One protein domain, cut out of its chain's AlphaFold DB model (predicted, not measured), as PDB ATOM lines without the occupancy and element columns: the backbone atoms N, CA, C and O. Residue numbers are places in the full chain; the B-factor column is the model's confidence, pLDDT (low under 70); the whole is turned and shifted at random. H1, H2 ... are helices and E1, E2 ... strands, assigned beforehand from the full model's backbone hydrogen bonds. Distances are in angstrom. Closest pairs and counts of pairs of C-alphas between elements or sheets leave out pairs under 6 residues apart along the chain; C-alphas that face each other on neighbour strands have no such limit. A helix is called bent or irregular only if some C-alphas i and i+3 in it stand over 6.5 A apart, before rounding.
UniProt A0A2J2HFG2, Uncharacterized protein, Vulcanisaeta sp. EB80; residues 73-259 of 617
ATOM      1  N   SER A  73     -33.608  26.183 -48.410       92.50
ATOM      2  CA  SER A  73     -32.594  25.737 -47.457       92.50
ATOM      3  C   SER A  73     -33.109  25.912 -46.027       92.50
ATOM      4  O   SER A  73     -34.156  26.528 -45.804       92.50
ATOM      5  N   HIS A  74     -32.414  25.325 -45.054       93.50
ATOM      6  CA  HIS A  74     -32.740  25.491 -43.642       93.50
ATOM      7  C   HIS A  74     -31.490  25.725 -42.808       93.50
ATOM      8  O   HIS A  74     -30.383  25.358 -43.201       93.50
ATOM      9  N   GLU A  75     -31.717  26.314 -41.645       90.56
ATOM     10  CA  GLU A  75     -30.762  26.467 -40.560       90.56
ATOM     11  C   GLU A  75     -31.534  26.307 -39.248       90.56
ATOM     12  O   GLU A  75     -32.648  26.823 -39.121       90.56
ATOM     13  N   PHE A  76     -30.995  25.574 -38.275       89.50
ATOM     14  CA  PHE A  76     -31.624  25.491 -36.958       89.50
ATOM     15  C   PHE A  76     -31.454  26.796 -36.176       89.50
ATOM     16  O   PHE A  76     -30.431  27.467 -36.263       89.50
ATOM     17  N   ASP A  77     -32.466  27.127 -35.383       88.25
ATOM     18  CA  ASP A  77     -32.537  28.314 -34.537       88.25
ATOM     19  C   ASP A  77     -32.946  27.905 -33.123       88.25
ATOM     20  O   ASP A  77     -33.775  27.005 -32.934       88.25
ATOM     21  N   VAL A  78     -32.361  28.571 -32.132       86.69
ATOM     22  CA  VAL A  78     -32.642  28.341 -30.717       86.69
ATOM     23  C   VAL A  78     -32.985  29.649 -30.028       86.69
ATOM     24  O   VAL A  78     -32.188  30.582 -29.984       86.69
ATOM     25  N   GLU A  79     -34.154  29.680 -29.397       85.31
ATOM     26  CA  GLU A  79     -34.544  30.761 -28.497       85.31
ATOM     27  C   GLU A  79     -34.483  30.233 -27.063       85.31
ATOM     28  O   GLU A  79     -35.261  29.358 -26.680       85.31
ATOM     29  N   CYS A  80     -33.545  30.724 -26.256       81.75
ATOM     30  CA  CYS A  80     -33.465  30.327 -24.854       81.75
ATOM     31  C   CYS A  80     -34.571  31.004 -24.037       81.75
ATOM     32  O   CYS A  80     -34.754  32.217 -24.111       81.75
ATOM     33  N   GLY A  81     -35.285  30.223 -23.224       68.50
ATOM     34  CA  GLY A  81     -36.339  30.712 -22.326       68.50
ATOM     35  C   GLY A  81     -35.806  31.473 -21.107       68.50
ATOM     36  O   GLY A  81     -36.586  32.021 -20.332       68.50
ATOM     37  N   GLY A  82     -34.485  31.514 -20.938       67.56
ATOM     38  CA  GLY A  82     -33.801  32.239 -19.883       67.56
ATOM     39  C   GLY A  82     -32.285  32.204 -20.048       67.56
ATOM     40  O   GLY A  82     -31.738  31.625 -20.987       67.56
ATOM     41  N   ASP A  83     -31.620  32.815 -19.079       61.31
ATOM     42  CA  ASP A  83     -30.180  33.059 -19.033       61.31
ATOM     43  C   ASP A  83     -29.288  31.809 -19.073       61.31
ATOM     44  O   ASP A  83     -28.126  31.896 -19.473       61.31
ATOM     45  N   ASP A  84     -29.808  30.663 -18.637       60.59
ATOM     46  CA  ASP A  84     -29.086  29.390 -18.577       60.59
ATOM     47  C   ASP A  84     -29.481  28.417 -19.701       60.59
ATOM     48  O   ASP A  84     -28.974  27.300 -19.739       60.59
ATOM     49  N   CYS A  85     -30.377  28.819 -20.613       72.81
ATOM     50  CA  CYS A  85     -30.885  27.989 -21.708       72.81
ATOM     51  C   CYS A  85     -31.400  26.600 -21.270       72.81
ATOM     52  O   CYS A  85     -31.432  25.684 -22.081       72.81
ATOM     53  N   ARG A  86     -31.792  26.391 -20.001       75.50
ATOM     54  CA  ARG A  86     -32.319  25.090 -19.521       75.50
ATOM     55  C   ARG A  86     -33.740  24.803 -19.966       75.50
ATOM     56  O   ARG A  86     -34.174  23.649 -19.969       75.50
ATOM     57  N   SER A  87     -34.439  25.850 -20.355       84.50
ATOM     58  CA  SER A  87     -35.602  25.769 -21.207       84.50
ATOM     59  C   SER A  87     -35.367  26.619 -22.444       84.50
ATOM     60  O   SER A  87     -34.601  27.589 -22.431       84.50
ATOM     61  N   GLY A  88     -36.025  26.255 -23.530       87.44
ATOM     62  CA  GLY A  88     -35.934  27.004 -24.767       87.44
ATOM     63  C   GLY A  88     -36.755  26.378 -25.870       87.44
ATOM     64  O   GLY A  88     -37.449  25.384 -25.672       87.44
ATOM     65  N   ARG A  89     -36.649  26.973 -27.044       90.38
ATOM     66  CA  ARG A  89     -37.350  26.580 -28.255       90.38
ATOM     67  C   ARG A  89     -36.340  26.243 -29.329       90.38
ATOM     68  O   ARG A  89     -35.426  27.025 -29.564       90.38
ATOM     69  N   ILE A  90     -36.549  25.122 -30.009       92.00
ATOM     70  CA  ILE A  90     -35.830  24.764 -31.230       92.00
ATOM     71  C   ILE A  90     -36.769  24.946 -32.420       92.00
ATOM     72  O   ILE A  90     -37.891  24.430 -32.449       92.00
ATOM     73  N   SER A  91     -36.300  25.710 -33.399       93.50
ATOM     74  CA  SER A  91     -36.999  26.020 -34.647       93.50
ATOM     75  C   SER A  91     -36.081  25.783 -35.844       93.50
ATOM     76  O   SER A  91     -34.869  25.675 -35.688       93.50
ATOM     77  N   ALA A  92     -36.644  25.731 -37.049       94.44
ATOM     78  CA  ALA A  92     -35.881  25.800 -38.293       94.44
ATOM     79  C   ALA A  92     -36.204  27.103 -39.032       94.44
ATOM     80  O   ALA A  92     -37.366  27.410 -39.296       94.44
ATOM     81  N   LEU A  93     -35.181  27.871 -39.387       93.75
ATOM     82  CA  LEU A  93     -35.282  29.005 -40.296       93.75
ATOM     83  C   LEU A  93     -35.217  28.477 -41.725       93.75
ATOM     84  O   LEU A  93     -34.153  28.120 -42.219       93.75
ATOM     85  N   VAL A  94     -36.367  28.418 -42.386       94.69
ATOM     86  CA  VAL A  94     -36.494  27.942 -43.763       94.69
ATOM     87  C   VAL A  94     -36.353  29.130 -44.703       94.69
ATOM     88  O   VAL A  94     -37.152  30.066 -44.643       94.69
ATOM     89  N   ARG A  95     -35.337  29.109 -45.567       94.06
ATOM     90  CA  ARG A  95     -34.990  30.214 -46.466       94.06
ATOM     91  C   ARG A  95     -35.271  29.858 -47.918       94.06
ATOM     92  O   ARG A  95     -34.943  28.767 -48.372       94.06
ATOM     93  N   ASN A  96     -35.834  30.808 -48.654       93.00
ATOM     94  CA  ASN A  96     -35.968  30.720 -50.102       93.00
ATOM     95  C   ASN A  96     -34.761  31.374 -50.778       93.00
ATOM     96  O   ASN A  96     -34.597  32.590 -50.736       93.00
ATOM     97  N   GLU A  97     -33.902  30.559 -51.386       83.81
ATOM     98  CA  GLU A  97     -32.683  31.035 -52.054       83.81
ATOM     99  C   GLU A  97     -32.893  31.385 -53.535       83.81
ATOM    100  O   GLU A  97     -31.969  31.871 -54.186       83.81
ATOM    101  N   GLY A  98     -34.076  31.117 -54.093       84.81
ATOM    102  CA  GLY A  98     -34.372  31.360 -55.505       84.81
ATOM    103  C   GLY A  98     -35.340  32.514 -55.747       84.81
ATOM    104  O   GLY A  98     -35.816  33.172 -54.829       84.81
ATOM    105  N   GLY A  99     -35.626  32.753 -57.030       86.31
ATOM    106  CA  GLY A  99     -36.399  33.908 -57.504       86.31
ATOM    107  C   GLY A  99     -37.920  33.726 -57.549       86.31
ATOM    108  O   GLY A  99     -38.615  34.622 -58.018       86.31
ATOM    109  N   VAL A 100     -38.451  32.586 -57.096       92.19
ATOM    110  CA  VAL A 100     -39.888  32.263 -57.155       92.19
ATOM    111  C   VAL A 100     -40.461  32.191 -55.745       92.19
ATOM    112  O   VAL A 100     -39.855  31.573 -54.876       92.19
ATOM    113  N   VAL A 101     -41.624  32.806 -55.511       93.00
ATOM    114  CA  VAL A 101     -42.352  32.708 -54.231       93.00
ATOM    115  C   VAL A 101     -42.821  31.272 -54.016       93.00
ATOM    116  O   VAL A 101     -43.449  30.694 -54.901       93.00
ATOM    117  N   VAL A 102     -42.577  30.727 -52.824       93.62
ATOM    118  CA  VAL A 102     -43.165  29.451 -52.407       93.62
ATOM    119  C   VAL A 102     -44.502  29.735 -51.748       93.62
ATOM    120  O   VAL A 102     -44.528  30.403 -50.715       93.62
ATOM    121  N   ARG A 103     -45.601  29.263 -52.336       91.81
ATOM    122  CA  ARG A 103     -46.952  29.438 -51.779       91.81
ATOM    123  C   ARG A 103     -47.382  28.200 -51.012       91.81
ATOM    124  O   ARG A 103     -46.879  27.107 -51.264       91.81
ATOM    125  N   ASP A 104     -48.303  28.390 -50.076       91.19
ATOM    126  CA  ASP A 104     -48.891  27.326 -49.262       91.19
ATOM    127  C   ASP A 104     -47.847  26.395 -48.624       91.19
ATOM    128  O   ASP A 104     -47.996  25.171 -48.562       91.19
ATOM    129  N   ALA A 105     -46.751  26.990 -48.153       93.12
ATOM    130  CA  ALA A 105     -45.659  26.279 -47.526       93.12
ATOM    131  C   ALA A 105     -46.141  25.612 -46.231       93.12
ATOM    132  O   ALA A 105     -46.583  26.287 -45.298       93.12
ATOM    133  N   LYS A 106     -46.026  24.285 -46.156       94.00
ATOM    134  CA  LYS A 106     -46.473  23.464 -45.026       94.00
ATOM    135  C   LYS A 106     -45.343  22.574 -44.531       94.00
ATOM    136  O   LYS A 106     -44.868  21.707 -45.264       94.00
ATOM    137  N   GLY A 107     -44.951  22.764 -43.274       94.69
ATOM    138  CA  GLY A 107     -44.033  21.869 -42.574       94.69
ATOM    139  C   GLY A 107     -44.780  20.711 -41.916       94.69
ATOM    140  O   GLY A 107     -45.813  20.914 -41.274       94.69
ATOM    141  N   VAL A 108     -44.257  19.498 -42.057       96.31
ATOM    142  CA  VAL A 108     -44.746  18.304 -41.360       96.31
ATOM    143  C   VAL A 108     -43.600  17.586 -40.662       96.31
ATOM    144  O   VAL A 108     -42.474  17.600 -41.155       96.31
ATOM    145  N   ALA A 109     -43.886  16.945 -39.531       96.69
ATOM    146  CA  ALA A 109     -42.924  16.184 -38.749       96.69
ATOM    147  C   ALA A 109     -43.369  14.733 -38.555       96.69
ATOM    148  O   ALA A 109     -44.534  14.433 -38.282       96.69
ATOM    149  N   SER A 110     -42.401  13.829 -38.642       97.06
ATOM    150  CA  SER A 110     -42.511  12.456 -38.161       97.06
ATOM    151  C   SER A 110     -41.487  12.225 -37.062       97.06
ATOM    152  O   SER A 110     -40.347  12.666 -37.190       97.06
ATOM    153  N   ILE A 111     -41.872  11.531 -35.993       96.50
ATOM    154  CA  ILE A 111     -40.993  11.277 -34.848       96.50
ATOM    155  C   ILE A 111     -40.811   9.775 -34.679       96.50
ATOM    156  O   ILE A 111     -41.781   9.015 -34.654       96.50
ATOM    157  N   ALA A 112     -39.560   9.355 -34.535       94.69
ATOM    158  CA  ALA A 112     -39.191   7.997 -34.177       94.69
ATOM    159  C   ALA A 112     -38.248   7.992 -32.970       94.69
ATOM    160  O   ALA A 112     -37.534   8.957 -32.704       94.69
ATOM    161  N   VAL A 113     -38.235   6.880 -32.247       91.44
ATOM    162  CA  VAL A 113     -37.302   6.604 -31.158       91.44
ATOM    163  C   VAL A 113     -36.254   5.634 -31.675       91.44
ATOM    164  O   VAL A 113     -36.585   4.589 -32.234       91.44
ATOM    165  N   VAL A 114     -34.985   5.968 -31.475       85.12
ATOM    166  CA  VAL A 114     -33.852   5.140 -31.884       85.12
ATOM    167  C   VAL A 114     -33.218   4.521 -30.640       85.12
ATOM    168  O   VAL A 114     -32.770   5.229 -29.739       85.12
ATOM    169  N   ARG A 115     -33.179   3.188 -30.579       76.00
ATOM    170  CA  ARG A 115     -32.541   2.409 -29.505       76.00
ATOM    171  C   ARG A 115     -31.586   1.395 -30.123       76.00
ATOM    172  O   ARG A 115     -32.010   0.360 -30.632       76.00
ATOM    173  N   GLY A 116     -30.288   1.692 -30.095       66.94
ATOM    174  CA  GLY A 116     -29.294   0.882 -30.805       66.94
ATOM    175  C   GLY A 116     -29.575   0.875 -32.311       66.94
ATOM    176  O   GLY A 116     -29.678   1.937 -32.916       66.94
ATOM    177  N   SER A 117     -29.734  -0.312 -32.903       66.44
ATOM    178  CA  SER A 117     -30.121  -0.491 -34.313       66.44
ATOM    179  C   SER A 117     -31.632  -0.419 -34.564       66.44
ATOM    180  O   SER A 117     -32.058  -0.445 -35.716       66.44
ATOM    181  N   ASN A 118     -32.453  -0.365 -33.511       78.81
ATOM    182  CA  ASN A 118     -33.905  -0.400 -33.641       78.81
ATOM    183  C   ASN A 118     -34.468   1.017 -33.759       78.81
ATOM    184  O   ASN A 118     -34.182   1.884 -32.930       78.81
ATOM    185  N   ARG A 119     -35.306   1.227 -34.777       87.50
ATOM    186  CA  ARG A 119     -36.078   2.455 -34.993       87.50
ATOM    187  C   ARG A 119     -37.556   2.150 -34.778       87.50
ATOM    188  O   ARG A 119     -38.170   1.446 -35.577       87.50
ATOM    189  N   GLU A 120     -38.127   2.689 -33.710       90.06
ATOM    190  CA  GLU A 120     -39.527   2.495 -33.328       90.06
ATOM    191  C   GLU A 120     -40.327   3.772 -33.604       90.06
ATOM    192  O   GLU A 120     -39.922   4.865 -33.218       90.06
ATOM    193  N   ARG A 121     -41.480   3.655 -34.273       90.38
ATOM    194  CA  ARG A 121     -42.383   4.802 -34.505       90.38
ATOM    195  C   ARG A 121     -43.390   5.019 -33.376       90.38
ATOM    196  O   ARG A 121     -43.998   6.080 -33.300       90.38
ATOM    197  N   SER A 122     -43.584   4.010 -32.529       91.12
ATOM    198  CA  SER A 122     -44.470   4.127 -31.377       91.12
ATOM    199  C   SER A 122     -43.770   4.899 -30.265       91.12
ATOM    200  O   SER A 122     -42.662   4.556 -29.863       91.12
ATOM    201  N   LEU A 123     -44.442   5.915 -29.731       91.06
ATOM    202  CA  LEU A 123     -43.966   6.744 -28.620       91.06
ATOM    203  C   LEU A 123     -44.501   6.242 -27.265       91.06
ATOM    204  O   LEU A 123     -44.554   6.979 -26.278       91.06
ATOM    205  N   LYS A 124     -44.949   4.981 -27.210       87.31
ATOM    206  CA  LYS A 124     -45.591   4.398 -26.030       87.31
ATOM    207  C   LYS A 124     -44.609   4.338 -24.859       87.31
ATOM    208  O   LYS A 124     -43.471   3.907 -25.006       87.31
ATOM    209  N   GLY A 125     -45.070   4.770 -23.685       83.25
ATOM    210  CA  GLY A 125     -44.246   4.841 -22.472       83.25
ATOM    211  C   GLY A 125     -43.271   6.024 -22.426       83.25
ATOM    212  O   GLY A 125     -42.506   6.119 -21.475       83.25
ATOM    213  N   LEU A 126     -43.297   6.916 -23.425       88.69
ATOM    214  CA  LEU A 126     -42.474   8.131 -23.464       88.69
ATOM    215  C   LEU A 126     -43.299   9.423 -23.390       88.69
ATOM    216  O   LEU A 126     -42.721  10.501 -23.294       88.69
ATOM    217  N   LEU A 127     -44.630   9.328 -23.443       88.94
ATOM    218  CA  LEU A 127     -45.525  10.472 -23.276       88.94
ATOM    219  C   LEU A 127     -45.583  10.911 -21.810       88.94
ATOM    220  O   LEU A 127     -45.740  10.076 -20.919       88.94
ATOM    221  N   VAL A 128     -45.528  12.222 -21.571       83.88
ATOM    222  CA  VAL A 128     -45.665  12.821 -20.235       83.88
ATOM    223  C   VAL A 128     -46.851  13.777 -20.236       83.88
ATOM    224  O   VAL A 128     -46.709  14.947 -20.590       83.88
ATOM    225  N   ARG A 129     -48.032  13.272 -19.853       75.38
ATOM    226  CA  ARG A 129     -49.290  14.038 -19.886       75.38
ATOM    227  C   ARG A 129     -49.189  15.325 -19.065       75.38
ATOM    228  O   ARG A 129     -49.473  16.400 -19.583       75.38
ATOM    229  N   ASP A 130     -48.703  15.216 -17.832       76.44
ATOM    230  CA  ASP A 130     -48.651  16.344 -16.893       76.44
ATOM    231  C   ASP A 130     -47.679  17.447 -17.336       76.44
ATOM    232  O   ASP A 130     -47.816  18.597 -16.932       76.44
ATOM    233  N   ALA A 131     -46.719  17.133 -18.214       77.06
ATOM    234  CA  ALA A 131     -45.734  18.103 -18.684       77.06
ATOM    235  C   ALA A 131     -46.239  19.001 -19.827       77.06
ATOM    236  O   ALA A 131     -45.616  20.017 -20.138       77.06
ATOM    237  N   CYS A 132     -47.368  18.641 -20.444       73.19
ATOM    238  CA  CYS A 132     -48.117  19.507 -21.356       73.19
ATOM    239  C   CYS A 132     -49.057  20.471 -20.603       73.19
ATOM    240  O   CYS A 132     -49.748  21.265 -21.246       73.19
ATOM    241  N   GLU A 133     -49.061  20.409 -19.264       72.50
ATOM    242  CA  GLU A 133     -49.860  21.244 -18.369       72.50
ATOM    243  C   GLU A 133     -51.333  21.298 -18.812       72.50
ATOM    244  O   GLU A 133     -51.930  20.300 -19.222       72.50
ATOM    245  N   ASP A 134     -51.932  22.478 -18.746       66.44
ATOM    246  CA  ASP A 134     -53.312  22.754 -19.104       66.44
ATOM    247  C   ASP A 134     -53.565  22.839 -20.620       66.44
ATOM    248  O   ASP A 134     -54.716  23.006 -21.032       66.44
ATOM    249  N   ARG A 135     -52.519  22.731 -21.452       72.94
ATOM    250  CA  ARG A 135     -52.641  22.754 -22.919       72.94
ATOM    251  C   ARG A 135     -53.008  21.392 -23.492       72.94
ATOM    252  O   ARG A 135     -53.607  21.326 -24.562       72.94
ATOM    253  N   GLY A 136     -52.649  20.316 -22.794       79.50
ATOM    254  CA  GLY A 136     -52.846  18.948 -23.265       79.50
ATOM    255  C   GLY A 136     -52.006  18.593 -24.500       79.50
ATOM    256  O   GLY A 136     -51.156  19.361 -24.961       79.50
ATOM    257  N   MET A 137     -52.240  17.390 -25.028       86.62
ATOM    258  CA  MET A 137     -51.578  16.872 -26.226       86.62
ATOM    259  C   MET A 137     -52.576  16.251 -27.204       86.62
ATOM    260  O   MET A 137     -53.582  15.683 -26.787       86.62
ATOM    261  N   LEU A 138     -52.281  16.351 -28.501       88.50
ATOM    262  CA  LEU A 138     -53.145  15.837 -29.574       88.50
ATOM    263  C   LEU A 138     -52.880  14.369 -29.929       88.50
ATOM    264  O   LEU A 138     -53.735  13.710 -30.520       88.50
ATOM    265  N   VAL A 139     -51.687  13.855 -29.624       89.56
ATOM    266  CA  VAL A 139     -51.315  12.471 -29.940       89.56
ATOM    267  C   VAL A 139     -52.202  11.465 -29.195       89.56
ATOM    268  O   VAL A 139     -52.474  11.602 -28.005       89.56
ATOM    269  N   ASN A 140     -52.633  10.415 -29.898       86.00
ATOM    270  CA  ASN A 140     -53.438   9.346 -29.313       86.00
ATOM    271  C   ASN A 140     -52.603   8.515 -28.327       86.00
ATOM    272  O   ASN A 140     -51.708   7.786 -28.738       86.00
ATOM    273  N   GLU A 141     -52.931   8.556 -27.038       82.12
ATOM    274  CA  GLU A 141     -52.180   7.846 -25.995       82.12
ATOM    275  C   GLU A 141     -52.212   6.315 -26.107       82.12
ATOM    276  O   GLU A 141     -51.274   5.643 -25.678       82.12
ATOM    277  N   VAL A 142     -53.272   5.749 -26.690       82.88
ATOM    278  CA  VAL A 142     -53.416   4.296 -26.863       82.88
ATOM    279  C   VAL A 142     -52.488   3.798 -27.968       82.88
ATOM    280  O   VAL A 142     -51.888   2.727 -27.847       82.88
ATOM    281  N   ASN A 143     -52.345   4.591 -29.032       86.75
ATOM    282  CA  ASN A 143     -51.515   4.273 -30.186       86.75
ATOM    283  C   ASN A 143     -50.640   5.469 -30.605       86.75
ATOM    284  O   ASN A 143     -50.858   6.047 -31.674       86.75
ATOM    285  N   PRO A 144     -49.653   5.854 -29.781       89.88
ATOM    286  CA  PRO A 144     -49.014   7.155 -29.906       89.88
ATOM    287  C   PRO A 144     -48.000   7.174 -31.040       89.88
ATOM    288  O   PRO A 144     -46.899   6.642 -30.917       89.88
ATOM    289  N   HIS A 145     -48.393   7.798 -32.144       94.12
ATOM    290  CA  HIS A 145     -47.591   7.979 -33.345       94.12
ATOM    291  C   HIS A 145     -47.679   9.435 -33.800       94.12
ATOM    292  O   HIS A 145     -48.744  10.044 -33.737       94.12
ATOM    293  N   VAL A 146     -46.561   9.969 -34.283       94.25
ATOM    294  CA  VAL A 146     -46.483  11.278 -34.943       94.25
ATOM    295  C   VAL A 146     -45.854  11.021 -36.306       94.25
ATOM    296  O   VAL A 146     -44.657  10.745 -36.385       94.25
ATOM    297  N   ILE A 147     -46.669  10.993 -37.362       94.44
ATOM    298  CA  ILE A 147     -46.250  10.624 -38.721       94.44
ATOM    299  C   ILE A 147     -46.840  11.637 -39.700       94.44
ATOM    300  O   ILE A 147     -48.037  11.614 -39.965       94.44
ATOM    301  N   GLY A 148     -45.993  12.510 -40.246       93.06
ATOM    302  CA  GLY A 148     -46.416  13.561 -41.174       93.06
ATOM    303  C   GLY A 148     -47.384  14.573 -40.553       93.06
ATOM    304  O   GLY A 148     -48.198  15.159 -41.266       93.06
ATOM    305  N   GLU A 149     -47.315  14.773 -39.236       94.19
ATOM    306  CA  GLU A 149     -48.185  15.703 -38.518       94.19
ATOM    307  C   GLU A 149     -47.743  17.143 -38.774       94.19
ATOM    308  O   GLU A 149     -46.550  17.434 -38.839       94.19
ATOM    309  N   ALA A 150     -48.699  18.055 -38.933       92.88
ATOM    310  CA  ALA A 150     -48.402  19.438 -39.281       92.88
ATOM    311  C   ALA A 150     -47.711  20.195 -38.132       92.88
ATOM    312  O   ALA A 150     -48.110  20.099 -36.971       92.88
ATOM    313  N   LEU A 151     -46.695  20.978 -38.496       93.06
ATOM    314  CA  LEU A 151     -46.019  21.946 -37.634       93.06
ATOM    315  C   LEU A 151     -46.533  23.358 -37.921       93.06
ATOM    316  O   LEU A 151     -47.123  23.620 -38.968       93.06
ATOM    317  N   ALA A 152     -46.280  24.282 -37.000       91.50
ATOM    318  CA  ALA A 152     -46.640  25.683 -37.155       91.50
ATOM    319  C   ALA A 152     -45.454  26.560 -37.555       91.50
ATOM    320  O   ALA A 152     -44.323  26.346 -37.128       91.50
ATOM    321  N   TRP A 153     -45.745  27.610 -38.307       91.19
ATOM    322  CA  TRP A 153     -44.861  28.733 -38.569       91.19
ATOM    323  C   TRP A 153     -44.975  29.767 -37.442       91.19
ATOM    324  O   TRP A 153     -46.056  30.010 -36.909       91.19
ATOM    325  N   GLY A 154     -43.858  30.391 -37.072       84.69
ATOM    326  CA  GLY A 154     -43.813  31.395 -36.007       84.69
ATOM    327  C   GLY A 154     -44.514  32.705 -36.372       84.69
ATOM    328  O   GLY A 154     -45.038  33.379 -35.493       84.69
ATOM    329  N   LEU A 155     -44.539  33.048 -37.662       78.69
ATOM    330  CA  LEU A 155     -45.200  34.232 -38.216       78.69
ATOM    331  C   LEU A 155     -45.815  33.868 -39.580       78.69
ATOM    332  O   LEU A 155     -45.199  34.137 -40.611       78.69
ATOM    333  N   PRO A 156     -46.974  33.188 -39.611       74.38
ATOM    334  CA  PRO A 156     -47.620  32.839 -40.870       74.38
ATOM    335  C   PRO A 156     -48.171  34.099 -41.551       74.38
ATOM    336  O   PRO A 156     -48.816  34.925 -40.904       74.38
ATOM    337  N   GLU A 157     -47.974  34.230 -42.864       65.69
ATOM    338  CA  GLU A 157     -48.598  35.313 -43.647       65.69
ATOM    339  C   GLU A 157     -50.128  35.154 -43.745       65.69
ATOM    340  O   GLU A 157     -50.859  36.131 -43.898       65.69
ATOM    341  N   THR A 158     -50.623  33.918 -43.624       61.88
ATOM    342  CA  THR A 158     -52.043  33.557 -43.701       61.88
ATOM    343  C   THR A 158     -52.509  32.908 -42.401       61.88
ATOM    344  O   THR A 158     -52.065  31.813 -42.059       61.88
ATOM    345  N   THR A 159     -53.443  33.539 -41.689       58.78
ATOM    346  CA  THR A 159     -54.083  32.966 -40.492       58.78
ATOM    347  C   THR A 159     -55.480  32.444 -40.822       58.78
ATOM    348  O   THR A 159     -56.360  33.225 -41.186       58.78
ATOM    349  N   TYR A 160     -55.701  31.136 -40.667       60.16
ATOM    350  CA  TYR A 160     -57.029  30.518 -40.776       60.16
ATOM    351  C   TYR A 160     -57.628  30.307 -39.383       60.16
ATOM    352  O   TYR A 160     -56.930  29.836 -38.492       60.16
ATOM    353  N   TRP A 161     -58.915  30.593 -39.188       56.16
ATOM    354  CA  TRP A 161     -59.578  30.466 -37.883       56.16
ATOM    355  C   TRP A 161     -60.282  29.112 -37.720       56.16
ATOM    356  O   TRP A 161     -60.920  28.622 -38.652       56.16
ATOM    357  N   SER A 162     -60.228  28.531 -36.518       54.94
ATOM    358  CA  SER A 162     -61.050  27.381 -36.120       54.94
ATOM    359  C   SER A 162     -61.620  27.558 -34.723       54.94
ATOM    360  O   SER A 162     -60.931  28.038 -33.825       54.94
ATOM    361  N   THR A 163     -62.876  27.158 -34.542       57.19
ATOM    362  CA  THR A 163     -63.586  27.239 -33.265       57.19
ATOM    363  C   THR A 163     -63.536  25.891 -32.548       57.19
ATOM    364  O   THR A 163     -64.118  24.916 -33.025       57.19
ATOM    365  N   PHE A 164     -62.900  25.837 -31.378       56.56
ATOM    366  CA  PHE A 164     -62.908  24.664 -30.499       56.56
ATOM    367  C   PHE A 164     -63.919  24.850 -29.371       56.56
ATOM    368  O   PHE A 164     -64.031  25.936 -28.803       56.56
ATOM    369  N   LYS A 165     -64.636  23.782 -29.006       45.59
ATOM    370  CA  LYS A 165     -65.409  23.743 -27.761       45.59
ATOM    371  C   LYS A 165     -64.467  23.335 -26.632       45.59
ATOM    372  O   LYS A 165     -64.052  22.185 -26.582       45.59
ATOM    373  N   THR A 166     -64.131  24.272 -25.752       52.62
ATOM    374  CA  THR A 166     -63.655  23.918 -24.404       52.62
ATOM    375  C   THR A 166     -64.862  23.814 -23.476       52.62
ATOM    376  O   THR A 166     -65.937  24.303 -23.831       52.62
ATOM    377  N   ASP A 167     -64.701  23.192 -22.304       50.44
ATOM    378  CA  ASP A 167     -65.803  22.849 -21.390       50.44
ATOM    379  C   ASP A 167     -66.693  24.029 -20.962       50.44
ATOM    380  O   ASP A 167     -67.750  23.783 -20.397       50.44
ATOM    381  N   ASN A 168     -66.339  25.292 -21.260       51.59
ATOM    382  CA  ASN A 168     -67.207  26.434 -20.961       51.59
ATOM    383  C   ASN A 168     -67.346  27.548 -22.022       51.59
ATOM    384  O   ASN A 168     -68.268  28.339 -21.854       51.59
ATOM    385  N   GLN A 169     -66.556  27.639 -23.107       48.62
ATOM    386  CA  GLN A 169     -66.799  28.605 -24.209       48.62
ATOM    387  C   GLN A 169     -66.174  28.161 -25.554       48.62
ATOM    388  O   GLN A 169     -65.149  27.468 -25.558       48.62
ATOM    389  N   PRO A 170     -66.756  28.556 -26.710       54.25
ATOM    390  CA  PRO A 170     -66.106  28.421 -28.010       54.25
ATOM    391  C   PRO A 170     -64.891  29.354 -28.093       54.25
ATOM    392  O   PRO A 170     -65.026  30.569 -27.962       54.25
ATOM    393  N   VAL A 171     -63.708  28.787 -28.324       56.97
ATOM    394  CA  VAL A 171     -62.456  29.542 -28.449       56.97
ATOM    395  C   VAL A 171     -61.978  29.472 -29.897       56.97
ATOM    396  O   VAL A 171     -61.819  28.383 -30.448       56.97
ATOM    397  N   ASN A 172     -61.767  30.634 -30.519       60.06
ATOM    398  CA  ASN A 172     -61.251  30.739 -31.883       60.06
ATOM    399  C   ASN A 172     -59.718  30.738 -31.865       60.06
ATOM    400  O   ASN A 172     -59.117  31.692 -31.380       60.06
ATOM    401  N   ALA A 173     -59.093  29.696 -32.413       61.12
ATOM    402  CA  ALA A 173     -57.645  29.603 -32.575       61.12
ATOM    403  C   ALA A 173     -57.243  29.814 -34.041       61.12
ATOM    404  O   ALA A 173     -57.918  29.325 -34.950       61.12
ATOM    405  N   ASN A 174     -56.116  30.490 -34.266       67.69
ATOM    406  CA  ASN A 174     -55.507  30.600 -35.589       67.69
ATOM    407  C   ASN A 174     -54.627  29.386 -35.888       67.69
ATOM    408  O   ASN A 174     -53.676  29.123 -35.150       67.69
ATOM    409  N   TYR A 175     -54.890  28.710 -37.002       68.19
ATOM    410  CA  TYR A 175     -53.943  27.805 -37.636       68.19
ATOM    411  C   TYR A 175     -52.736  28.595 -38.127       68.19
ATOM    412  O   TYR A 175     -52.882  29.594 -38.832       68.19
ATOM    413  N   ALA A 176     -51.553  28.095 -37.794       75.94
ATOM    414  CA  ALA A 176     -50.288  28.697 -38.186       75.94
ATOM    415  C   ALA A 176     -49.455  27.773 -39.087       75.94
ATOM    416  O   ALA A 176     -48.275  28.016 -39.280       75.94
ATOM    417  N   HIS A 177     -50.030  26.702 -39.641       80.06
ATOM    418  CA  HIS A 177     -49.288  25.651 -40.355       80.06
ATOM    419  C   HIS A 177     -49.056  25.897 -41.853       80.06
ATOM    420  O   HIS A 177     -48.414  25.074 -42.508       80.06
ATOM    421  N   ILE A 178     -49.567  27.006 -42.398       86.25
ATOM    422  CA  ILE A 178     -49.403  27.397 -43.805       86.25
ATOM    423  C   ILE A 178     -48.905  28.843 -43.871       86.25
ATOM    424  O   ILE A 178     -49.387  29.699 -43.130       86.25
ATOM    425  N   THR A 179     -47.939  29.113 -44.747       89.88
ATOM    426  CA  THR A 179     -47.427  30.462 -45.040       89.88
ATOM    427  C   THR A 179     -46.964  30.551 -46.493       89.88
ATOM    428  O   THR A 179     -46.804  29.522 -47.142       89.88
ATOM    429  N   SER A 180     -46.679  31.748 -47.006       91.25
ATOM    430  CA  SER A 180     -45.813  31.885 -48.186       91.25
ATOM    431  C   SER A 180     -44.391  32.271 -47.767       91.25
ATOM    432  O   SER A 180     -44.176  32.775 -46.663       91.25
ATOM    433  N   ILE A 181     -43.407  31.964 -48.617       91.62
ATOM    434  CA  ILE A 181     -41.996  32.328 -48.426       91.62
ATOM    435  C   ILE A 181     -41.509  33.009 -49.706       91.62
ATOM    436  O   ILE A 181     -41.225  32.356 -50.719       91.62
ATOM    437  N   SER A 182     -41.434  34.339 -49.673       92.50
ATOM    438  CA  SER A 182     -40.993  35.135 -50.822       92.50
ATOM    439  C   SER A 182     -39.504  34.919 -51.139       92.50
ATOM    440  O   SER A 182     -38.753  34.469 -50.269       92.50
ATOM    441  N   PRO A 183     -39.054  35.232 -52.370       91.88
ATOM    442  CA  PRO A 183     -37.644  35.194 -52.747       91.88
ATOM    443  C   PRO A 183     -36.753  35.906 -51.734       91.88
ATOM    444  O   PRO A 183     -37.097  36.983 -51.250       91.88
ATOM    445  N   GLU A 184     -35.618  35.287 -51.411       87.19
ATOM    446  CA  GLU A 184     -34.598  35.783 -50.476       87.19
ATOM    447  C   GLU A 184     -35.052  35.953 -49.015       87.19
ATOM    448  O   GLU A 184     -34.231  36.275 -48.150       87.19
ATOM    449  N   GLN A 185     -36.322  35.678 -48.704       90.62
ATOM    450  CA  GLN A 185     -36.855  35.716 -47.348       90.62
ATOM    451  C   GLN A 185     -36.689  34.379 -46.623       90.62
ATOM    452  O   GLN A 185     -36.434  33.325 -47.215       90.62
ATOM    453  N   ARG A 186     -36.843  34.434 -45.297       91.06
ATOM    454  CA  ARG A 186     -36.868  33.268 -44.415       91.06
ATOM    455  C   ARG A 186     -38.125  33.278 -43.560       91.06
ATOM    456  O   ARG A 186     -38.553  34.341 -43.120       91.06
ATOM    457  N   SER A 187     -38.663  32.097 -43.288       91.75
ATOM    458  CA  SER A 187     -39.751  31.898 -42.336       91.75
ATOM    459  C   SER A 187     -39.347  30.876 -41.281       91.75
ATOM    460  O   SER A 187     -38.577  29.954 -41.550       91.75
ATOM    461  N   ARG A 188     -39.830  31.063 -40.054       93.31
ATOM    462  CA  ARG A 188     -39.474  30.220 -38.911       93.31
ATOM    463  C   ARG A 188     -40.499  29.111 -38.737       93.31
ATOM    464  O   ARG A 188     -41.651  29.400 -38.436       93.31
ATOM    465  N   LEU A 189     -40.069  27.863 -38.856       94.69
ATOM    466  CA  LEU A 189     -40.858  26.675 -38.556       94.69
ATOM    467  C   LEU A 189     -40.613  26.247 -37.103       94.69
ATOM    468  O   LEU A 189     -39.480  25.947 -36.727       94.69
ATOM    469  N   LEU A 190     -41.661  26.225 -36.284       93.88
ATOM    470  CA  LEU A 190     -41.603  25.841 -34.874       93.88
ATOM    471  C   LEU A 190     -41.588  24.312 -34.756       93.88
ATOM    472  O   LEU A 190     -42.487  23.653 -35.278       93.88
ATOM    473  N   ILE A 191     -40.596  23.745 -34.056       95.12
ATOM    474  CA  ILE A 191     -40.448  22.284 -33.936       95.12
ATOM    475  C   ILE A 191     -40.844  21.816 -32.536       95.12
ATOM    476  O   ILE A 191     -41.843  21.112 -32.378       95.12
ATOM    477  N   PHE A 192     -40.101  22.223 -31.505       94.44
ATOM    478  CA  PHE A 192     -40.432  21.900 -30.117       94.44
ATOM    479  C   PHE A 192     -39.876  22.922 -29.129       94.44
ATOM    480  O   PHE A 192     -38.858  23.565 -29.386       94.44
ATOM    481  N   ASP A 193     -40.506  22.993 -27.961       92.06
ATOM    482  CA  ASP A 193     -39.882  23.535 -26.758       92.06
ATOM    483  C   ASP A 193     -39.232  22.406 -25.955       92.06
ATOM    484  O   ASP A 193     -39.684  21.259 -25.984       92.06
ATOM    485  N   TYR A 194     -38.168  22.716 -25.228       91.31
ATOM    486  CA  TYR A 194     -37.556  21.812 -24.268       91.31
ATOM    487  C   TYR A 194     -37.516  22.449 -22.885       91.31
ATOM    488  O   TYR A 194     -37.362  23.661 -22.745       91.31
ATOM    489  N   GLU A 195     -37.635  21.616 -21.857       87.50
ATOM    490  CA  GLU A 195     -37.582  22.052 -20.466       87.50
ATOM    491  C   GLU A 195     -36.862  21.016 -19.606       87.50
ATOM    492  O   GLU A 195     -37.228  19.839 -19.596       87.50
ATOM    493  N   TYR A 196     -35.819  21.445 -18.896       80.69
ATOM    494  CA  TYR A 196     -35.070  20.585 -17.990       80.69
ATOM    495  C   TYR A 196     -35.824  20.348 -16.674       80.69
ATOM    496  O   TYR A 196     -36.037  21.263 -15.877       80.69
ATOM    497  N   ASN A 197     -36.157  19.089 -16.402       70.88
ATOM    498  CA  ASN A 197     -36.687  18.638 -15.125       70.88
ATOM    499  C   ASN A 197     -35.546  18.234 -14.181       70.88
ATOM    500  O   ASN A 197     -34.902  17.196 -14.350       70.88
ATOM    501  N   TRP A 198     -35.365  19.029 -13.132       55.22
ATOM    502  CA  TRP A 198     -34.339  18.862 -12.105       55.22
ATOM    503  C   TRP A 198     -34.447  17.589 -11.279       55.22
ATOM    504  O   TRP A 198     -33.428  16.984 -10.958       55.22
ATOM    505  N   TRP A 199     -35.665  17.174 -10.941       44.84
ATOM    506  CA  TRP A 199     -35.889  16.058 -10.021       44.84
ATOM    507  C   TRP A 199     -35.516  14.715 -10.648       44.84
ATOM    508  O   TRP A 199     -35.094  13.799  -9.945       44.84
ATOM    509  N   GLY A 200     -35.628  14.616 -11.975       53.78
ATOM    510  CA  GLY A 200     -35.154  13.468 -12.745       53.78
ATOM    511  C   GLY A 200     -33.805  13.693 -13.434       53.78
ATOM    512  O   GLY A 200     -33.116  12.752 -13.810       53.78
ATOM    513  N   GLY A 201     -33.387  14.936 -13.646       64.62
ATOM    514  CA  GLY A 201     -32.322  15.209 -14.606       64.62
ATOM    515  C   GLY A 201     -32.709  14.728 -16.008       64.62
ATOM    516  O   GLY A 201     -31.928  14.058 -16.682       64.62
ATOM    517  N   THR A 202     -33.927  15.025 -16.440       79.00
ATOM    518  CA  THR A 202     -34.462  14.695 -17.772       79.00
ATOM    519  C   THR A 202     -34.916  15.968 -18.456       79.00
ATOM    520  O   THR A 202     -35.071  16.993 -17.804       79.00
ATOM    521  N   TYR A 203     -35.156  15.918 -19.758       86.81
ATOM    522  CA  TYR A 203     -35.862  16.983 -20.458       86.81
ATOM    523  C   TYR A 203     -37.274  16.529 -20.794       86.81
ATOM    524  O   TYR A 203     -37.528  15.343 -21.005       86.81
ATOM    525  N   VAL A 204     -38.187  17.482 -20.868       90.25
ATOM    526  CA  VAL A 204     -39.460  17.315 -21.559       90.25
ATOM    527  C   VAL A 204     -39.340  18.019 -22.898       90.25
ATOM    528  O   VAL A 204     -38.950  19.181 -22.936       90.25
ATOM    529  N   ILE A 205     -39.681  17.323 -23.978       94.00
ATOM    530  CA  ILE A 205     -39.745  17.858 -25.337       94.00
ATOM    531  C   ILE A 205     -41.215  18.073 -25.694       94.00
ATOM    532  O   ILE A 205     -41.962  17.108 -25.858       94.00
ATOM    533  N   LYS A 206     -41.641  19.333 -25.780       93.19
ATOM    534  CA  LYS A 206     -43.014  19.761 -26.074       93.19
ATOM    535  C   LYS A 206     -43.113  20.103 -27.565       93.19
ATOM    536  O   LYS A 206     -42.745  21.192 -27.993       93.19
ATOM    537  N   VAL A 207     -43.548  19.142 -28.374       94.75
ATOM    538  CA  VAL A 207     -43.590  19.247 -29.842       94.75
ATOM    539  C   VAL A 207     -44.750  20.134 -30.274       94.75
ATOM    540  O   VAL A 207     -45.891  19.893 -29.874       94.75
ATOM    541  N   TYR A 208     -44.485  21.130 -31.116       92.88
ATOM    542  CA  TYR A 208     -45.524  22.026 -31.617       92.88
ATOM    543  C   TYR A 208     -46.536  21.301 -32.505       92.88
ATOM    544  O   TYR A 208     -46.221  20.354 -33.222       92.88
ATOM    545  N   SER A 209     -47.779  21.763 -32.433       90.94
ATOM    546  CA  SER A 209     -48.858  21.395 -33.347       90.94
ATOM    547  C   SER A 209     -49.026  22.464 -34.432       90.94
ATOM    548  O   SER A 209     -48.402  23.524 -34.387       90.94
ATOM    549  N   GLU A 210     -49.937  22.227 -35.368       87.62
ATOM    550  CA  GLU A 210     -50.436  23.167 -36.374       87.62
ATOM    551  C   GLU A 210     -51.036  24.450 -35.790       87.62
ATOM    552  O   GLU A 210     -51.215  25.442 -36.507       87.62
ATOM    553  N   TYR A 211     -51.355  24.424 -34.495       83.19
ATOM    554  CA  TYR A 211     -51.832  25.579 -33.759       83.19
ATOM    555  C   TYR A 211     -50.680  26.467 -33.309       83.19
ATOM    556  O   TYR A 211     -50.947  27.604 -32.995       83.19
ATOM    557  N   GLY A 212     -49.415  26.051 -33.313       77.81
ATOM    558  CA  GLY A 212     -48.283  26.929 -32.986       77.81
ATOM    559  C   GLY A 212     -48.120  27.275 -31.510       77.81
ATOM    560  O   GLY A 212     -48.695  26.628 -30.637       77.81
ATOM    561  N   GLY A 213     -47.252  28.251 -31.231       71.12
ATOM    562  CA  GLY A 213     -46.876  28.650 -29.871       71.12
ATOM    563  C   GLY A 213     -47.598  29.883 -29.352       71.12
ATOM    564  O   GLY A 213     -48.164  30.652 -30.123       71.12
ATOM    565  N   LEU A 214     -47.579  30.064 -28.026       63.56
ATOM    566  CA  LEU A 214     -48.140  31.257 -27.391       63.56
ATOM    567  C   LEU A 214     -47.377  32.503 -27.851       63.56
ATOM    568  O   LEU A 214     -46.156  32.590 -27.691       63.56
ATOM    569  N   GLY A 215     -48.116  33.483 -28.368       59.84
ATOM    570  CA  GLY A 215     -47.677  34.874 -28.337       59.84
ATOM    571  C   GLY A 215     -47.816  35.448 -26.916       59.84
ATOM    572  O   GLY A 215     -48.559  34.888 -26.110       59.84
ATOM    573  N   PRO A 216     -47.163  36.582 -26.599       47.59
ATOM    574  CA  PRO A 216     -47.150  37.167 -25.250       47.59
ATOM    575  C   PRO A 216     -48.532  37.446 -24.634       47.59
ATOM    576  O   PRO A 216     -48.637  37.557 -23.420       47.59
ATOM    577  N   ASN A 217     -49.582  37.545 -25.457       55.25
ATOM    578  CA  ASN A 217     -50.952  37.875 -25.051       55.25
ATOM    579  C   ASN A 217     -51.993  36.939 -25.689       55.25
ATOM    580  O   ASN A 217     -53.112  37.368 -25.960       55.25
ATOM    581  N   ASP A 218     -51.625  35.697 -26.013       64.56
ATOM    582  CA  ASP A 218     -52.563  34.766 -26.643       64.56
ATOM    583  C   ASP A 218     -53.535  34.176 -25.600       64.56
ATOM    584  O   ASP A 218     -53.095  33.435 -24.718       64.56
ATOM    585  N   PRO A 219     -54.847  34.483 -25.665       62.34
ATOM    586  CA  PRO A 219     -55.824  33.969 -24.708       62.34
ATOM    587  C   PRO A 219     -56.154  32.485 -24.940       62.34
ATOM    588  O   PRO A 219     -56.876  31.884 -24.143       62.34
ATOM    589  N   VAL A 220     -55.669  31.891 -26.037       68.50
ATOM    590  CA  VAL A 220     -56.010  30.536 -26.457       68.50
ATOM    591  C   VAL A 220     -54.912  29.557 -26.066       68.50
ATOM    592  O   VAL A 220     -53.770  29.644 -26.519       68.50
ATOM    593  N   LYS A 221     -55.277  28.549 -25.269       72.56
ATOM    594  CA  LYS A 221     -54.389  27.422 -24.970       72.56
ATOM    595  C   LYS A 221     -54.204  26.582 -26.231       72.56
ATOM    596  O   LYS A 221     -55.097  25.840 -26.628       72.56
ATOM    597  N   ARG A 222     -53.045  26.723 -26.874       80.00
ATOM    598  CA  ARG A 222     -52.673  25.950 -28.067       80.00
ATOM    599  C   ARG A 222     -52.098  24.594 -27.633       80.00
ATOM    600  O   ARG A 222     -51.054  24.587 -26.975       80.00
ATOM    601  N   PRO A 223     -52.754  23.464 -27.953       85.38
ATOM    602  CA  PRO A 223     -52.290  22.148 -27.528       85.38
ATOM    603  C   PRO A 223     -50.983  21.781 -28.230       85.38
ATOM    604  O   PRO A 223     -50.791  22.093 -29.409       85.38
ATOM    605  N   TYR A 224     -50.090  21.078 -27.537       90.75
ATOM    606  CA  TYR A 224     -48.909  20.499 -28.175       90.75
ATOM    607  C   TYR A 224     -49.297  19.256 -28.980       90.75
ATOM    608  O   TYR A 224     -50.297  18.589 -28.707       90.75
ATOM    609  N   ARG A 225     -48.488  18.893 -29.976       93.19
ATOM    610  CA  ARG A 225     -48.667  17.620 -30.678       93.19
ATOM    611  C   ARG A 225     -48.371  16.452 -29.739       93.19
ATOM    612  O   ARG A 225     -49.172  15.526 -29.652       93.19
ATOM    613  N   ALA A 226     -47.255  16.525 -29.015       93.69
ATOM    614  CA  ALA A 226     -46.850  15.545 -28.012       93.69
ATOM    615  C   ALA A 226     -45.917  16.179 -26.969       93.69
ATOM    616  O   ALA A 226     -45.119  17.050 -27.310       93.69
ATOM    617  N   CYS A 227     -45.968  15.692 -25.727       92.12
ATOM    618  CA  CYS A 227     -44.946  15.948 -24.710       92.12
ATOM    619  C   CYS A 227     -44.166  14.663 -24.440       92.12
ATOM    620  O   CYS A 227     -44.745  13.664 -24.016       92.12
ATOM    621  N   LEU A 228     -42.862  14.689 -24.706       93.06
ATOM    622  CA  LEU A 228     -41.998  13.512 -24.733       93.06
ATOM    623  C   LEU A 228     -40.917  13.590 -23.653       93.06
ATOM    624  O   LEU A 228     -40.260  14.618 -23.504       93.06
ATOM    625  N   LEU A 229     -40.706  12.497 -22.922       89.81
ATOM    626  CA  LEU A 229     -39.636  12.385 -21.933       89.81
ATOM    627  C   LEU A 229     -38.299  12.076 -22.609       89.81
ATOM    628  O   LEU A 229     -38.107  11.001 -23.169       89.81
ATOM    629  N   LEU A 230     -37.330  12.972 -22.465       88.38
ATOM    630  CA  LEU A 230     -35.966  12.763 -22.923       88.38
ATOM    631  C   LEU A 230     -35.015  12.514 -21.748       88.38
ATOM    632  O   LEU A 230     -34.788  13.372 -20.896       88.38
ATOM    633  N   ASP A 231     -34.386  11.348 -21.746       76.44
ATOM    634  CA  ASP A 231     -33.416  10.926 -20.738       76.44
ATOM    635  C   ASP A 231     -32.125  10.385 -21.381       76.44
ATOM    636  O   ASP A 231     -31.938  10.455 -22.594       76.44
ATOM    637  N   ASN A 232     -31.205   9.858 -20.566       67.69
ATOM    638  CA  ASN A 232     -29.861   9.447 -21.005       67.69
ATOM    639  C   ASN A 232     -29.830   8.313 -22.045       67.69
ATOM    640  O   ASN A 232     -28.773   8.045 -22.600       67.69
ATOM    641  N   GLY A 233     -30.922   7.580 -22.265       71.44
ATOM    642  CA  GLY A 233     -30.930   6.490 -23.251       71.44
ATOM    643  C   GLY A 233     -32.137   6.546 -24.166       71.44
ATOM    644  O   GLY A 233     -32.590   5.507 -24.642       71.44
ATOM    645  N   THR A 234     -32.699   7.735 -24.337       82.56
ATOM    646  CA  THR A 234     -33.724   8.007 -25.332       82.56
ATOM    647  C   THR A 234     -33.111   8.915 -26.384       82.56
ATOM    648  O   THR A 234     -32.535   9.952 -26.063       82.56
ATOM    649  N   LYS A 235     -33.228   8.502 -27.643       89.75
ATOM    650  CA  LYS A 235     -32.845   9.292 -28.805       89.75
ATOM    651  C   LYS A 235     -34.060   9.437 -29.697       89.75
ATOM    652  O   LYS A 235     -34.615   8.429 -30.128       89.75
ATOM    653  N   TYR A 236     -34.459  10.672 -29.962       93.56
ATOM    654  CA  TYR A 236     -35.517  10.966 -30.918       93.56
ATOM    655  C   TYR A 236     -34.912  11.341 -32.264       93.56
ATOM    656  O   TYR A 236     -34.005  12.164 -32.327       93.56
ATOM    657  N   GLU A 237     -35.434  10.756 -33.332       94.62
ATOM    658  CA  GLU A 237     -35.219  11.197 -34.706       94.62
ATOM    659  C   GLU A 237     -36.480  11.943 -35.144       94.62
ATOM    660  O   GLU A 237     -37.561  11.351 -35.197       94.62
ATOM    661  N   PHE A 238     -36.342  13.228 -35.451       95.88
ATOM    662  CA  PHE A 238     -37.382  14.005 -36.113       95.88
ATOM    663  C   PHE A 238     -37.040  14.083 -37.595       95.88
ATOM    664  O   PHE A 238     -35.953  14.513 -37.975       95.88
ATOM    665  N   GLU A 239     -37.986  13.675 -38.424       96.50
ATOM    666  CA  GLU A 239     -37.938  13.789 -39.873       96.50
ATOM    667  C   GLU A 239     -38.927  14.878 -40.280       96.50
ATOM    668  O   GLU A 239     -40.134  14.733 -40.071       96.50
ATOM    669  N   ILE A 240     -38.403  15.992 -40.790       96.75
ATOM    670  CA  ILE A 240     -39.175  17.193 -41.103       96.75
ATOM    671  C   ILE A 240     -39.161  17.398 -42.611       96.75
ATOM    672  O   ILE A 240     -38.101  17.388 -43.237       96.75
ATOM    673  N   THR A 241     -40.341  17.619 -43.181       97.25
ATOM    674  CA  THR A 241     -40.506  17.895 -44.607       97.25
ATOM    675  C   THR A 241     -41.324  19.161 -44.797       97.25
ATOM    676  O   THR A 241     -42.403  19.302 -44.224       97.25
ATOM    677  N   VAL A 242     -40.828  20.077 -45.625       96.44
ATOM    678  CA  VAL A 242     -41.538  21.288 -46.035       96.44
ATOM    679  C   VAL A 242     -42.005  21.126 -47.476       96.44
ATOM    680  O   VAL A 242     -41.201  20.972 -48.398       96.44
ATOM    681  N   HIS A 243     -43.319  21.167 -47.654       95.56
ATOM    682  CA  HIS A 243     -43.993  21.198 -48.948       95.56
ATOM    683  C   HIS A 243     -44.407  22.629 -49.290       95.56
ATOM    684  O   HIS A 243     -44.492  23.460 -48.394       95.56
ATOM    685  N   GLY A 244     -44.689  22.905 -50.562       93.12
ATOM    686  CA  GLY A 244     -45.199  24.195 -51.025       93.12
ATOM    687  C   GLY A 244     -45.270  24.254 -52.548       93.12
ATOM    688  O   GLY A 244     -44.526  23.555 -53.243       93.12
ATOM    689  N   GLU A 245     -46.167  25.080 -53.074       92.06
ATOM    690  CA  GLU A 245     -46.244  25.365 -54.505       92.06
ATOM    691  C   GLU A 245     -45.048  26.211 -54.945       92.06
ATOM    692  O   GLU A 245     -44.594  27.098 -54.225       92.06
ATOM    693  N   GLY A 246     -44.523  25.941 -56.141       88.75
ATOM    694  CA  GLY A 246     -43.307  26.591 -56.637       88.75
ATOM    695  C   GLY A 246     -42.010  25.954 -56.129       88.75
ATOM    696  O   GLY A 246     -40.931  26.387 -56.530       88.75
ATOM    697  N   LEU A 247     -42.069  24.899 -55.307       91.06
ATOM    698  CA  LEU A 247     -40.889  24.098 -54.974       91.06
ATOM    699  C   LEU A 247     -40.543  23.111 -56.080       91.06
ATOM    700  O   LEU A 247     -41.400  22.409 -56.615       91.06
ATOM    701  N   ARG A 248     -39.246  23.008 -56.371       87.88
ATOM    702  CA  ARG A 248     -38.702  21.977 -57.257       87.88
ATOM    703  C   ARG A 248     -38.846  20.585 -56.646       87.88
ATOM    704  O   ARG A 248     -39.231  19.641 -57.327       87.88
ATOM    705  N   GLU A 249     -38.538  20.482 -55.360       88.75
ATOM    706  CA  GLU A 249     -38.709  19.289 -54.536       88.75
ATOM    707  C   GLU A 249     -38.981  19.711 -53.081       88.75
ATOM    708  O   GLU A 249     -38.558  20.804 -52.688       88.75
ATOM    709  N   PRO A 250     -39.697  18.894 -52.284       92.81
ATOM    710  CA  PRO A 250     -39.883  19.175 -50.866       92.81
ATOM    711  C   PRO A 250     -38.538  19.263 -50.143       92.81
ATOM    712  O   PRO A 250     -37.654  18.433 -50.362       92.81
ATOM    713  N   LEU A 251     -38.399  20.236 -49.246       95.12
ATOM    714  CA  LEU A 251     -37.220  20.331 -48.393       95.12
ATOM    715  C   LEU A 251     -37.365  19.329 -47.248       95.12
ATOM    716  O   LEU A 251     -38.184  19.533 -46.357       95.12
ATOM    717  N   GLY A 252     -36.582  18.253 -47.282       94.12
ATOM    718  CA  GLY A 252     -36.505  17.263 -46.209       94.12
ATOM    719  C   GLY A 252     -35.225  17.416 -45.393       94.12
ATOM    720  O   GLY A 252     -34.141  17.518 -45.968       94.12
ATOM    721  N   PHE A 253     -35.334  17.395 -44.068       94.31
ATOM    722  CA  PHE A 253     -34.187  17.369 -43.160       94.31
ATOM    723  C   PHE A 253     -34.484  16.565 -41.895       94.31
ATOM    724  O   PHE A 253     -35.638  16.272 -41.567       94.31
ATOM    725  N   LYS A 254     -33.421  16.158 -41.200       92.94
ATOM    726  CA  LYS A 254     -33.508  15.351 -39.985       92.94
ATOM    727  C   LYS A 254     -32.814  16.045 -38.830       92.94
ATOM    728  O   LYS A 254     -31.829  16.746 -39.027       92.94
ATOM    729  N   MET A 255     -33.312  15.794 -37.627       92.00
ATOM    730  CA  MET A 255     -32.621  16.148 -36.396       92.00
ATOM    731  C   MET A 255     -32.688  15.017 -35.383       92.00
ATOM    732  O   MET A 255     -33.698  14.318 -35.258       92.00
ATOM    733  N   PHE A 256     -31.610  14.878 -34.621       89.88
ATOM    734  CA  PHE A 256     -31.462  13.850 -33.606       89.88
ATOM    735  C   PHE A 256     -31.376  14.500 -32.234       89.88
ATOM    736  O   PHE A 256     -30.385  15.145 -31.895       89.88
ATOM    737  N   VAL A 257     -32.421  14.316 -31.433       89.94
ATOM    738  CA  VAL A 257     -32.534  14.904 -30.100       89.94
ATOM    739  C   VAL A 257     -32.148  13.858 -29.063       89.94
ATOM    740  O   VAL A 257     -32.866  12.881 -28.839       89.94
ATOM    741  N   ILE A 258     -31.005  14.089 -28.422       86.38
ATOM    742  CA  ILE A 258     -30.535  13.353 -27.245       86.38
ATOM    743  C   ILE A 258     -30.270  14.334 -26.112       86.38
ATOM    744  O   ILE A 258     -29.940  15.501 -26.345       86.38
ATOM    745  N   LYS A 259     -30.381  13.851 -24.874       81.56
ATOM    746  CA  LYS A 259     -30.197  14.680 -23.681       81.56
ATOM    747  C   LYS A 259     -28.857  15.425 -23.690       81.56
ATOM    748  O   LYS A 259     -28.807  16.588 -23.308       81.56
TER     749      LYS A 259
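Overview. This is residues 73 to 259 of the 617 residues of an uncharacterized protein of Vulcanisaeta sp. EB80 (UniProt A0A2J2HFG2). Two strongly twisted sheets of five strands each, E1 E2 E8 E9 E10 and E3 E4 E7 E11 E12, sit partly face to face as a sandwich, with E4 and the nearby end of E3 reaching beyond the other sheet. A short helix, H1, packs on the first sheet over E9, the hairpin E5 and E6 lies away from the strands of both sheets, and the long link before it pairs with E3 and then with E8. The 187 printed residues hold one named helix and twelve named strands, in the order E1 E2 E3 E4 H1 E5 E6 E7 E8 E9 E10 E11 E12; the class is mostly strand. The first sheet has the order E1 - E2 - E8 - E9 - E10, antiparallel throughout, and the second is branched, also with antiparallel pairs. The whole is compact, with a radius of gyration of the C-alphas of 16.6 A and spans of 49 by 47 by 37 A.

Arrangement. E1, residues 73 to 80, is an edge strand and forms a hairpin with E2, residues 87 to 96, at 156 degrees; N 77 and O 91 are 2.8 A apart, within hydrogen-bond range. E3, residues 102 to 115, bends by 62 degrees at residue 105 and forms a hairpin with E4, residues 118 to 120, with N 113 and O 120 at 2.8 A. H1, residues 129 to 135, is irregular, with C-alphas 131 and 134 8.9 A apart; 0 of its 3 O i to N i+4 pairs and 3 of its 4 O i to N i+3 pairs are within hydrogen-bond range. E5, residues 160 to 165, and E6, residues 170 to 175, form a hairpin at 148 degrees, with N 173 and O 162 at 2.8 A. E7, residues 179 to 181, is an antiparallel neighbour of E3, with N 105 and O 179 at 2.7 A. E8, residues 186 to 197, is the antiparallel neighbour of E2, with N 94 and O 187 at 2.8 A. E8, E9, residues 202 to 207, and E10, residues 226 to 230, form a meander, each strand the antiparallel neighbour of the one before; N 197 and O 202 are 2.7 A apart, N 205 and O 228 2.8 A. H1 is on this sheet at a height of 9.4 A, over E9 and only just not over E10, on which 2 of its C-alphas fall; its closest C-alphas to E10 are those of Cys 132 and Cys 227, 5.8 A. E11, residues 235 to 245, has E3 on one side, with N 110 and O 239 at 2.8 A, and E12, residues 251 to 258, on the other side, with N 242 and O 251 at 2.8 A. Beside E3, E4 and E7 lie on one side and E11 on the other. In the sandwich, two sheets face to face, the facing parts are 8.8 A centre to centre and the best planes 28 degrees apart.

Along the chain. E1 begins at C-alpha 73, (-32.594, 25.737, -47.457), and is 23.1 A long; E2 is 29.3 A. E3, 37.0 A, ends at C-alpha 115, (-32.541, 2.409, -29.505). E8 is 32.7 A and E11 33.1 A. E12, 23.3 A, ends at C-alpha 258, (-30.535, 13.353, -27.245).

Size, cuts and confidence. The C-alphas farthest apart are those of Gly 99 and Trp 199, 50.7 A. The printed part has no cut. The links H1 to E5 and E9 to E10 are long. The model's mean pLDDT over the printed part is 82.5; 38 residues are under 70, among them residues 157 to 175 and 214 to 220.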